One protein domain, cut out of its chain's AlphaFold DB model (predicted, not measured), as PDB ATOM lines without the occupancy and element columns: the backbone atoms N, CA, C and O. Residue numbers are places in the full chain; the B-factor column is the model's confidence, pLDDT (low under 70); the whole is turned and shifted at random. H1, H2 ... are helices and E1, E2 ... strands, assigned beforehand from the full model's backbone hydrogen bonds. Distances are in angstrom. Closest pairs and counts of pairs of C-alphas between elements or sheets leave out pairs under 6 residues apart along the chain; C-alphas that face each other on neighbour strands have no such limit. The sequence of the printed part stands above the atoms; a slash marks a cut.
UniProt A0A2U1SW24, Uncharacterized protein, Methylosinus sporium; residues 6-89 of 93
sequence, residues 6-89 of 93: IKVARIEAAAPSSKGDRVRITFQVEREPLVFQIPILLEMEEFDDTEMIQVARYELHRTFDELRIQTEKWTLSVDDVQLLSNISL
ATOM      1  N   ILE A   6      39.093 -44.884 -27.431       92.50
ATOM      2  CA  ILE A   6      38.837 -43.904 -28.492       92.50
ATOM      3  C   ILE A   6      39.220 -44.521 -29.837       92.50
ATOM      4  O   ILE A   6      40.362 -44.931 -30.037       92.50
ATOM      5  N   LYS A   7      38.271 -44.589 -30.773       94.19
ATOM      6  CA  LYS A   7      38.488 -45.134 -32.125       94.19
ATOM      7  C   LYS A   7      37.807 -44.274 -33.179       94.19
ATOM      8  O   LYS A   7      36.806 -43.623 -32.895       94.19
ATOM      9  N   VAL A   8      38.319 -44.298 -34.408       94.44
ATOM     10  CA  VAL A   8      37.612 -43.702 -35.550       94.44
ATOM     11  C   VAL A   8      36.407 -44.583 -35.876       94.44
ATOM     12  O   VAL A   8      36.551 -45.786 -36.075       94.44
ATOM     13  N   ALA A   9      35.220 -43.988 -35.890       95.00
ATOM     14  CA  ALA A   9      33.959 -44.658 -36.190       95.00
ATOM     15  C   ALA A   9      33.508 -44.432 -37.633       95.00
ATOM     16  O   ALA A   9      32.861 -45.299 -38.218       95.00
ATOM     17  N   ARG A  10      33.810 -43.256 -38.192       94.50
ATOM     18  CA  ARG A  10      33.410 -42.889 -39.551       94.50
ATOM     19  C   ARG A  10      34.295 -41.790 -40.125       94.50
ATOM     20  O   ARG A  10      34.751 -40.925 -39.380       94.50
ATOM     21  N   ILE A  11      34.475 -41.824 -41.439       91.81
ATOM     22  CA  ILE A  11      35.108 -40.773 -42.237       91.81
ATOM     23  C   ILE A  11      34.135 -40.455 -43.370       91.81
ATOM     24  O   ILE A  11      33.711 -41.360 -44.088       91.81
ATOM     25  N   GLU A  12      33.720 -39.198 -43.479       92.44
ATOM     26  CA  GLU A  12      32.697 -38.750 -44.426       92.44
ATOM     27  C   GLU A  12      33.145 -37.446 -45.089       92.44
ATOM     28  O   GLU A  12      33.654 -36.550 -44.413       92.44
ATOM     29  N   ALA A  13      32.903 -37.298 -46.393       88.50
ATOM     30  CA  ALA A  13      32.977 -35.987 -47.031       88.50
ATOM     31  C   ALA A  13      31.886 -35.078 -46.441       88.50
ATOM     32  O   ALA A  13      30.739 -35.496 -46.250       88.50
ATOM     33  N   ALA A  14      32.242 -33.839 -46.130       87.94
ATOM     34  CA  ALA A  14      31.330 -32.836 -45.604       87.94
ATOM     35  C   ALA A  14      31.054 -31.756 -46.656       87.94
ATOM     36  O   ALA A  14      31.758 -31.641 -47.655       87.94
ATOM     37  N   ALA A  15      30.009 -30.956 -46.428       86.94
ATOM     38  CA  ALA A  15      29.707 -29.835 -47.311       86.94
ATOM     39  C   ALA A  15      30.922 -28.887 -47.384       86.94
ATOM     40  O   ALA A  15      31.431 -28.509 -46.319       86.94
ATOM     41  N   PRO A  16      31.368 -28.499 -48.591       82.62
ATOM     42  CA  PRO A  16      32.531 -27.641 -48.762       82.62
ATOM     43  C   PRO A  16      32.310 -26.283 -48.087       82.62
ATOM     44  O   PRO A  16      31.177 -25.811 -47.948       82.62
ATOM     45  N   SER A  17      33.395 -25.659 -47.636       82.62
ATOM     46  CA  SER A  17      33.383 -24.297 -47.102       82.62
ATOM     47  C   SER A  17      33.935 -23.307 -48.129       82.62
ATOM     48  O   SER A  17      34.391 -23.679 -49.209       82.62
ATOM     49  N   SER A  18      33.961 -22.020 -47.776       79.88
ATOM     50  CA  SER A  18      34.682 -21.006 -48.553       79.88
ATOM     51  C   SER A  18      36.192 -21.265 -48.661       79.88
ATOM     52  O   SER A  18      36.856 -20.597 -49.449       79.88
ATOM     53  N   LYS A  19      36.734 -22.204 -47.875       74.69
ATOM     54  CA  LYS A  19      38.144 -22.605 -47.865       74.69
ATOM     55  C   LYS A  19      38.428 -23.888 -48.654       74.69
ATOM     56  O   LYS A  19      39.596 -24.221 -48.797       74.69
ATOM     57  N   GLY A  20      37.405 -24.560 -49.189       81.19
ATOM     58  CA  GLY A  20      37.564 -25.767 -50.004       81.19
ATOM     59  C   GLY A  20      36.711 -26.945 -49.540       81.19
ATOM     60  O   GLY A  20      35.716 -26.778 -48.825       81.19
ATOM     61  N   ASP A  21      37.099 -28.137 -49.987       85.88
ATOM     62  CA  ASP A  21      36.468 -29.393 -49.592       85.88
ATOM     63  C   ASP A  21      36.709 -29.684 -48.111       85.88
ATOM     64  O   ASP A  21      37.597 -29.123 -47.474       85.88
ATOM     65  N   ARG A  22      35.875 -30.539 -47.522       89.06
ATOM     66  CA  ARG A  22      35.924 -30.827 -46.087       89.06
ATOM     67  C   ARG A  22      35.709 -32.294 -45.814       89.06
ATOM     68  O   ARG A  22      34.905 -32.949 -46.478       89.06
ATOM     69  N   VAL A  23      36.328 -32.769 -44.744       89.75
ATOM     70  CA  VAL A  23      36.125 -34.119 -44.220       89.75
ATOM     71  C   VAL A  23      35.673 -34.045 -42.779       89.75
ATOM     72  O   VAL A  23      36.193 -33.281 -41.968       89.75
ATOM     73  N   ARG A  24      34.699 -34.883 -42.442       92.81
ATOM     74  CA  ARG A  24      34.295 -35.153 -41.072       92.81
ATOM     75  C   ARG A  24      34.839 -36.507 -40.643       92.81
ATOM     76  O   ARG A  24      34.460 -37.537 -41.197       92.81
ATOM     77  N   ILE A  25      35.662 -36.503 -39.602       93.94
ATOM     78  CA  ILE A  25      36.135 -37.711 -38.927       93.94
ATOM     79  C   ILE A  25      35.403 -37.813 -37.594       93.94
ATOM     80  O   ILE A  25      35.509 -36.936 -36.741       93.94
ATOM     81  N   THR A  26      34.631 -38.880 -37.412       96.06
ATOM     82  CA  THR A  26      33.873 -39.114 -36.180       96.06
ATOM     83  C   THR A  26      34.612 -40.106 -35.299       96.06
ATOM     84  O   THR A  26      34.859 -41.239 -35.713       96.06
ATOM     85  N   PHE A  27      34.920 -39.701 -34.070       95.88
ATOM     86  CA  PHE A  27      35.496 -40.557 -33.041       95.88
ATOM     87  C   PHE A  27      34.402 -41.130 -32.149       95.88
ATOM     88  O   PHE A  27      33.498 -40.416 -31.725       95.88
ATOM     89  N   GLN A  28      34.505 -42.414 -31.838       96.12
ATOM     90  CA  GLN A  28      33.720 -43.081 -30.809       96.12
ATOM     91  C   GLN A  28      34.547 -43.118 -29.527       96.12
ATOM     92  O   GLN A  28      35.684 -43.594 -29.550       96.12
ATOM     93  N   VAL A  29      33.960 -42.644 -28.430       93.69
ATOM     94  CA  VAL A  29      34.551 -42.661 -27.091       93.69
ATOM     95  C   VAL A  29      33.717 -43.583 -26.208       93.69
ATOM     96  O   VAL A  29      32.510 -43.389 -26.056       93.69
ATOM     97  N   GLU A  30      34.360 -44.600 -25.643       93.50
ATOM     98  CA  GLU A  30      33.715 -45.642 -24.843       93.50
ATOM     99  C   GLU A  30      34.421 -45.796 -23.490       93.50
ATOM    100  O   GLU A  30      35.601 -46.149 -23.423       93.50
ATOM    101  N   ARG A  31      33.679 -45.558 -22.407       88.81
ATOM    102  CA  ARG A  31      34.017 -45.935 -21.030       88.81
ATOM    103  C   ARG A  31      32.726 -46.001 -20.229       88.81
ATOM    104  O   ARG A  31      32.194 -44.958 -19.869       88.81
ATOM    105  N   GLU A  32      32.221 -47.199 -19.950       85.19
ATOM    106  CA  GLU A  32      30.929 -47.358 -19.274       85.19
ATOM    107  C   GLU A  32      30.842 -46.525 -17.979       85.19
ATOM    108  O   GLU A  32      31.795 -46.496 -17.194       85.19
ATOM    109  N   PRO A  33      29.725 -45.809 -17.752       85.75
ATOM    110  CA  PRO A  33      28.493 -45.762 -18.557       85.75
ATOM    111  C   PRO A  33      28.511 -44.730 -19.708       85.75
ATOM    112  O   PRO A  33      27.493 -44.508 -20.358       85.75
ATOM    113  N   LEU A  34      29.636 -44.060 -19.949       87.56
ATOM    114  CA  LEU A  34      29.786 -42.998 -20.942       87.56
ATOM    115  C   LEU A  34      30.130 -43.577 -22.318       87.56
ATOM    116  O   LEU A  34      31.218 -44.110 -22.546       87.56
ATOM    117  N   VAL A  35      29.200 -43.436 -23.257       91.50
ATOM    118  CA  VAL A  35      29.379 -43.826 -24.658       91.50
ATOM    119  C   VAL A  35      28.857 -42.698 -25.535       91.50
ATOM    120  O   VAL A  35      27.674 -42.367 -25.472       91.50
ATOM    121  N   PHE A  36      29.728 -42.081 -26.331       94.19
ATOM    122  CA  PHE A  36      29.354 -40.946 -27.178       94.19
ATOM    123  C   PHE A  36      30.264 -40.805 -28.403       94.19
ATOM    124  O   PHE A  36      31.307 -41.454 -28.512       94.19
ATOM    125  N   GLN A  37      29.840 -39.957 -29.341       95.31
ATOM    126  CA  GLN A  37      30.552 -39.673 -30.584       95.31
ATOM    127  C   GLN A  37      30.964 -38.208 -30.660       95.31
ATOM    128  O   GLN A  37      30.179 -37.328 -30.314       95.31
ATOM    129  N   ILE A  38      32.178 -37.957 -31.152       94.81
ATOM    130  CA  ILE A  38      32.689 -36.612 -31.414       94.81
ATOM    131  C   ILE A  38      33.036 -36.486 -32.899       94.81
ATOM    132  O   ILE A  38      33.995 -37.117 -33.350       94.81
ATOM    133  N   PRO A  39      32.296 -35.672 -33.667       94.56
ATOM    134  CA  PRO A  39      32.684 -35.311 -35.020       94.56
ATOM    135  C   PRO A  39      33.739 -34.196 -35.001       94.56
ATOM    136  O   PRO A  39      33.503 -33.123 -34.453       94.56
ATOM    137  N   ILE A  40      34.874 -34.428 -35.656       93.75
ATOM    138  CA  ILE A  40      35.887 -33.416 -35.967       93.75
ATOM    139  C   ILE A  40      35.771 -33.079 -37.449       93.75
ATOM    140  O   ILE A  40      35.782 -33.968 -38.300       93.75
ATOM    141  N   LEU A  41      35.608 -31.795 -37.750       91.75
ATOM    142  CA  LEU A  41      35.453 -31.291 -39.107       91.75
ATOM    143  C   LEU A  41      36.744 -30.593 -39.522       91.75
ATOM    144  O   LEU A  41      37.128 -29.604 -38.903       91.75
ATOM    145  N   LEU A  42      37.387 -31.117 -40.558       88.81
ATOM    146  CA  LEU A  42      38.634 -30.609 -41.111       88.81
ATOM    147  C   LEU A  42      38.388 -30.042 -42.510       88.81
ATOM    148  O   LEU A  42      37.559 -30.562 -43.261       88.81
ATOM    149  N   GLU A  43      39.108 -28.980 -42.853       86.19
ATOM    150  CA  GLU A  43      39.244 -28.556 -44.248       86.19
ATOM    151  C   GLU A  43      40.212 -29.527 -44.945       86.19
ATOM    152  O   GLU A  43      41.235 -29.899 -44.367       86.19
ATOM    153  N   MET A  44      39.872 -29.977 -46.154       72.31
ATOM    154  CA  MET A  44      40.789 -30.736 -47.003       72.31
ATOM    155  C   MET A  44      41.843 -29.772 -47.543       72.31
ATOM    156  O   MET A  44      41.607 -29.048 -48.509       72.31
ATOM    157  N   GLU A  45      43.003 -29.750 -46.897       67.44
ATOM    158  CA  GLU A  45      44.245 -29.305 -47.535       67.44
ATOM    159  C   GLU A  45      44.890 -30.510 -48.258       67.44
ATOM    160  O   GLU A  45      44.274 -31.573 -48.349       67.44
ATOM    161  N   GLU A  46      46.110 -30.378 -48.788       63.97
ATOM    162  CA  GLU A  46      46.847 -31.444 -49.499       63.97
ATOM    163  C   GLU A  46      47.318 -32.600 -48.579       63.97
ATOM    164  O   GLU A  46      48.423 -33.112 -48.736       63.97
ATOM    165  N   PHE A  47      46.510 -33.003 -47.597       67.69
ATOM    166  CA  PHE A  47      46.811 -34.105 -46.687       67.69
ATOM    167  C   PHE A  47      46.392 -35.444 -47.284       67.69
ATOM    168  O   PHE A  47      45.293 -35.579 -47.832       67.69
ATOM    169  N   ASP A  48      47.227 -36.465 -47.109       76.69
ATOM    170  CA  ASP A  48      46.799 -37.839 -47.359       76.69
ATOM    171  C   ASP A  48      45.867 -38.369 -46.245       76.69
ATOM    172  O   ASP A  48      45.726 -37.779 -45.167       76.69
ATOM    173  N   ASP A  49      45.208 -39.509 -46.486       74.00
ATOM    174  CA  ASP A  49      44.264 -40.111 -45.529       74.00
ATOM    175  C   ASP A  49      44.887 -40.390 -44.145       74.00
ATOM    176  O   ASP A  49      44.194 -40.350 -43.123       74.00
ATOM    177  N   THR A  50      46.194 -40.671 -44.086       81.25
ATOM    178  CA  THR A  50      46.904 -40.956 -42.832       81.25
ATOM    179  C   THR A  50      47.179 -39.670 -42.064       81.25
ATOM    180  O   THR A  50      46.948 -39.614 -40.851       81.25
ATOM    181  N   GLU A  51      47.628 -38.630 -42.761       85.62
ATOM    182  CA  GLU A  51      47.857 -37.297 -42.213       85.62
ATOM    183  C   GLU A  51      46.557 -36.690 -41.680       85.62
ATOM    184  O   GLU A  51      46.527 -36.206 -40.545       85.62
ATOM    185  N   MET A  52      45.446 -36.830 -42.412       85.88
ATOM    186  CA  MET A  52      44.132 -36.351 -41.970       85.88
ATOM    187  C   MET A  52      43.697 -36.955 -40.629       85.88
ATOM    188  O   MET A  52      43.166 -36.252 -39.764       85.88
ATOM    189  N   ILE A  53      43.939 -38.251 -40.408       88.06
ATOM    190  CA  ILE A  53      43.608 -38.899 -39.132       88.06
ATOM    191  C   ILE A  53      44.475 -38.344 -37.995       88.06
ATOM    192  O   ILE A  53      43.977 -38.178 -36.877       88.06
ATOM    193  N   GLN A  54      45.753 -38.049 -38.247       91.00
ATOM    194  CA  GLN A  54      46.637 -37.464 -37.235       91.00
ATOM    195  C   GLN A  54      46.217 -36.037 -36.877       91.00
ATOM    196  O   GLN A  54      46.116 -35.720 -35.691       91.00
ATOM    197  N   VAL A  55      45.880 -35.216 -37.875       91.00
ATOM    198  CA  VAL A  55      45.335 -33.869 -37.657       91.00
ATOM    199  C   VAL A  55      44.035 -33.944 -36.852       91.00
ATOM    200  O   VAL A  55      43.887 -33.251 -35.849       91.00
ATOM    201  N   ALA A  56      43.120 -34.856 -37.195       92.38
ATOM    202  CA  ALA A  56      41.869 -35.019 -36.454       92.38
ATOM    203  C   ALA A  56      42.086 -35.456 -34.999       92.38
ATOM    204  O   ALA A  56      41.382 -34.993 -34.101       92.38
ATOM    205  N   ARG A  57      43.063 -36.337 -34.742       93.69
ATOM    206  CA  ARG A  57      43.447 -36.732 -33.378       93.69
ATOM    207  C   ARG A  57      44.024 -35.558 -32.594       93.69
ATOM    208  O   ARG A  57      43.688 -35.405 -31.420       93.69
ATOM    209  N   TYR A  58      44.864 -34.745 -33.230       93.31
ATOM    210  CA  TYR A  58      45.420 -33.541 -32.622       93.31
ATOM    211  C   TYR A  58      44.316 -32.541 -32.248       93.31
ATOM    212  O   TYR A  58      44.258 -32.103 -31.099       93.31
ATOM    213  N   GLU A  59      43.385 -32.253 -33.161       94.31
ATOM    214  CA  GLU A  59      42.260 -31.342 -32.902       94.31
ATOM    215  C   GLU A  59      41.313 -31.874 -31.817       94.31
ATOM    216  O   GLU A  59      40.852 -31.115 -30.958       94.31
ATOM    217  N   LEU A  60      41.070 -33.191 -31.787       94.31
ATOM    218  CA  LEU A  60      40.313 -33.832 -30.710       94.31
ATOM    219  C   LEU A  60      40.995 -33.624 -29.352       94.31
ATOM    220  O   LEU A  60      40.345 -33.218 -28.387       94.31
ATOM    221  N   HIS A  61      42.301 -33.888 -29.275       93.88
ATOM    222  CA  HIS A  61      43.081 -33.709 -28.052       93.88
ATOM    223  C   HIS A  61      43.053 -32.252 -27.579       93.88
ATOM    224  O   HIS A  61      42.761 -31.982 -26.415       93.88
ATOM    225  N   ARG A  62      43.305 -31.309 -28.492       94.88
ATOM    226  CA  ARG A  62      43.267 -29.874 -28.208       94.88
ATOM    227  C   ARG A  62      41.901 -29.438 -27.669       94.88
ATOM    228  O   ARG A  62      41.846 -28.770 -26.642       94.88
ATOM    229  N   THR A  63      40.812 -29.863 -28.311       91.38
ATOM    230  CA  THR A  63      39.442 -29.550 -27.867       91.38
ATOM    231  C   THR A  63      39.192 -30.044 -26.443       91.38
ATOM    232  O   THR A  63      38.630 -29.319 -25.622       91.38
ATOM    233  N   PHE A  64      39.621 -31.266 -26.119       91.88
ATOM    234  CA  PHE A  64      39.476 -31.799 -24.766       91.88
ATOM    235  C   PHE A  64      40.306 -31.043 -23.733       91.88
ATOM    236  O   PHE A  64      39.818 -30.839 -22.622       91.88
ATOM    237  N   ASP A  65      41.521 -30.610 -24.069       93.38
ATOM    238  CA  ASP A  65      42.331 -29.818 -23.145       93.38
ATOM    239  C   ASP A  65      41.714 -28.430 -22.899       93.38
ATOM    240  O   ASP A  65      41.590 -28.003 -21.751       93.38
ATOM    241  N   GLU A  66      41.209 -27.770 -23.946       93.19
ATOM    242  CA  GLU A  66      40.472 -26.506 -23.823       93.19
ATOM    243  C   GLU A  66      39.206 -26.667 -22.958       93.19
ATOM    244  O   GLU A  66      38.967 -25.866 -22.048       93.19
ATOM    245  N   LEU A  67      38.414 -27.724 -23.184       91.12
ATOM    246  CA  LEU A  67      37.233 -28.035 -22.371       91.12
ATOM    247  C   LEU A  67      37.603 -28.340 -20.921       91.12
ATOM    248  O   LEU A  67      36.929 -27.870 -20.005       91.12
ATOM    249  N   ARG A  68      38.676 -29.101 -20.690       90.12
ATOM    250  CA  ARG A  68      39.180 -29.397 -19.345       90.12
ATOM    251  C   ARG A  68      39.519 -28.104 -18.612       90.12
ATOM    252  O   ARG A  68      39.042 -27.915 -17.501       90.12
ATOM    253  N   ILE A  69      40.269 -27.197 -19.236       91.25
ATOM    254  CA  ILE A  69      40.625 -25.896 -18.644       91.25
ATOM    255  C   ILE A  69      39.369 -25.084 -18.291       91.25
ATOM    256  O   ILE A  69      39.299 -24.470 -17.225       91.25
ATOM    257  N   GLN A  70      38.359 -25.082 -19.163       90.19
ATOM    258  CA  GLN A  70      37.114 -24.345 -18.925       90.19
ATOM    259  C   GLN A  70      36.263 -24.958 -17.804       90.19
ATOM    260  O   GLN A  70      35.638 -24.223 -17.037       90.19
ATOM    261  N   THR A  71      36.251 -26.286 -17.702       88.62
ATOM    262  CA  THR A  71      35.412 -27.047 -16.763       88.62
ATOM    263  C   THR A  71      36.100 -27.366 -15.440       88.62
ATOM    264  O   THR A  71      35.424 -27.731 -14.487       88.62
ATOM    265  N   GLU A  72      37.413 -27.166 -15.320       85.88
ATOM    266  CA  GLU A  72      38.178 -27.410 -14.087       85.88
ATOM    267  C   GLU A  72      37.614 -26.643 -12.880       85.88
ATOM    268  O   GLU A  72      37.686 -27.103 -11.745       85.88
ATOM    269  N   LYS A  73      36.996 -25.485 -13.130       82.88
ATOM    270  CA  LYS A  73      36.364 -24.650 -12.098       82.88
ATOM    271  C   LYS A  73      34.902 -25.004 -11.832       82.88
ATOM    272  O   LYS A  73      34.279 -24.381 -10.974       82.88
ATOM    273  N   TRP A  74      34.325 -25.942 -12.579       84.12
ATOM    274  CA  TRP A  74      32.921 -26.324 -12.457       84.12
ATOM    275  C   TRP A  74      32.771 -27.317 -11.308       84.12
ATOM    276  O   TRP A  74      32.560 -28.512 -11.490       84.12
ATOM    277  N   THR A  75      32.904 -26.806 -10.091       81.12
ATOM    278  CA  THR A  75      32.472 -27.509  -8.885       81.12
ATOM    279  C   THR A  75      30.990 -27.265  -8.672       81.12
ATOM    280  O   THR A  75      30.549 -26.118  -8.615       81.12
ATOM    281  N   LEU A  76      30.235 -28.349  -8.523       82.00
ATOM    282  CA  LEU A  76      28.861 -28.273  -8.044       82.00
ATOM    283  C   LEU A  76      28.867 -27.725  -6.616       82.00
ATOM    284  O   LEU A  76      29.669 -28.163  -5.784       82.00
ATOM    285  N   SER A  77      27.979 -26.776  -6.331       84.81
ATOM    286  CA  SER A  77      27.749 -26.355  -4.952       84.81
ATOM    287  C   SER A  77      27.091 -27.487  -4.154       84.81
ATOM    288  O   SER A  77      26.545 -28.439  -4.720       84.81
ATOM    289  N   VAL A  78      27.118 -27.388  -2.823       87.00
ATOM    290  CA  VAL A  78      26.402 -28.338  -1.952       87.00
ATOM    291  C   VAL A  78      24.911 -28.375  -2.307       87.00
ATOM    292  O   VAL A  78      24.328 -29.456  -2.377       87.00
ATOM    293  N   ASP A  79      24.328 -27.217  -2.623       89.25
ATOM    294  CA  ASP A  79      22.924 -27.093  -3.014       89.25
ATOM    295  C   ASP A  79      22.640 -27.788  -4.355       89.25
ATOM    296  O   ASP A  79      21.639 -28.499  -4.475       89.25
ATOM    297  N   ASP A  80      23.541 -27.675  -5.338       86.75
ATOM    298  CA  ASP A  80      23.408 -28.359  -6.634       86.75
ATOM    299  C   ASP A  80      23.478 -29.882  -6.479       86.75
ATOM    300  O   ASP A  80      22.679 -30.618  -7.060       86.75
ATOM    301  N   VAL A  81      24.414 -30.374  -5.661       84.81
ATOM    302  CA  VAL A  81      24.531 -31.808  -5.359       84.81
ATOM    303  C   VAL A  81      23.264 -32.309  -4.663       84.81
ATOM    304  O   VAL A  81      22.736 -33.373  -5.006       84.81
ATOM    305  N   GLN A  82      22.733 -31.531  -3.719       85.69
ATOM    306  CA  GLN A  82      21.520 -31.889  -2.998       85.69
ATOM    307  C   GLN A  82      20.292 -31.883  -3.919       85.69
ATOM    308  O   GLN A  82      19.489 -32.817  -3.875       85.69
ATOM    309  N   LEU A  83      20.179 -30.917  -4.830       86.31
ATOM    310  CA  LEU A  83      19.138 -30.899  -5.857       86.31
ATOM    311  C   LEU A  83      19.214 -32.139  -6.765       86.31
ATOM    312  O   LEU A  83      18.211 -32.826  -6.959       86.31
ATOM    313  N   LEU A  84      20.400 -32.467  -7.281       84.75
ATOM    314  CA  LEU A  84      20.603 -33.608  -8.182       84.75
ATOM    315  C   LEU A  84      20.325 -34.959  -7.505       84.75
ATOM    316  O   LEU A  84      19.747 -35.862  -8.121       84.75
ATOM    317  N   SER A  85      20.674 -35.102  -6.224       79.06
ATOM    318  CA  SER A  85      20.353 -36.315  -5.456       79.06
ATOM    319  C   SER A  85      18.843 -36.508  -5.265       79.06
ATOM    320  O   SER A  85      18.356 -37.635  -5.342       79.06
ATOM    321  N   ASN A  86      18.082 -35.418  -5.139       77.75
ATOM    322  CA  ASN A  86      16.622 -35.462  -5.047       77.75
ATOM    323  C   ASN A  86      15.939 -35.728  -6.400       77.75
ATOM    324  O   ASN A  86      14.900 -36.380  -6.435       77.75
ATOM    325  N   ILE A  87      16.529 -35.298  -7.523       76.19
ATOM    326  CA  ILE A  87      16.020 -35.605  -8.880       76.19
ATOM    327  C   ILE A  87      16.128 -37.106  -9.196       76.19
ATOM    328  O   ILE A  87      15.320 -37.660  -9.944       76.19
ATOM    329  N   SER A  88      17.101 -37.789  -8.589       60.03
ATOM    330  CA  SER A  88      17.307 -39.235  -8.741       60.03
ATOM    331  C   SER A  88      16.187 -40.075  -8.105       60.03
ATOM    332  O   SER A  88      16.075 -41.271  -8.383       60.03
ATOM    333  N   LEU A  89      15.314 -39.457  -7.298       58.16
ATOM    334  CA  LEU A  89      14.088 -40.061  -6.785       58.16
ATOM    335  C   LEU A  89      13.012 -40.053  -7.882       58.16
ATOM    336  O   LEU A  89      11.999 -39.360  -7.789       58.16
TER     337      LEU A  89
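Overview. This is residues 6 to 89 of the 93 residues of an uncharacterized protein of Methylosinus sporium (UniProt A0A2U1SW24). The long helix H1 covers one face of a strongly twisted sheet E1 E2 E3, making two layers, and residues 64 to 75 stick out as an arm toward the small, distant helix H2. The printed part has 84 residues, with E1, E2, E3, H1 and H2 in that order. The sheet is an antiparallel meander, each strand the neighbour of the one before; the class is mixed, helices and strands. The whole is only just loose, close to extended, with a radius of gyration of the C-alphas of 17.7 A and spans of 53 by 24 by 21 A.

Along the chain. E1, residues 6 to 17, begins at C-alpha 6 (38.837, -43.904, -28.492) and bends by 63 degrees at residue 9. E2 is residues 20 to 31, 35.5 A long, and E3 residues 34 to 43. H1, residues 49 to 71, is 32.8 A long. H2, residues 78 to 87, ends at C-alpha 87 (16.020, -35.605, -8.880).

Arrangement. In hairpin E1 and E2, N 12 and O 24 are 2.9 A apart; in hairpin E2 and E3, N 27 and O 38 are 2.8 A apart, both within hydrogen-bond range. H1 is on the sheet; its closest C-alphas to E3 are Ile 40 and Ala 56, 6.2 A. H1 and H2 are apart. In H1 and H2 every O i to N i+4 pair is within hydrogen-bond range.

Size, cuts and confidence. The C-alphas farthest apart, Glu 46 and Leu 89, are 54.5 A apart. The printed part has no cut and no long link. Residues 45 to 47 and 88 to 89 have pLDDT under 70.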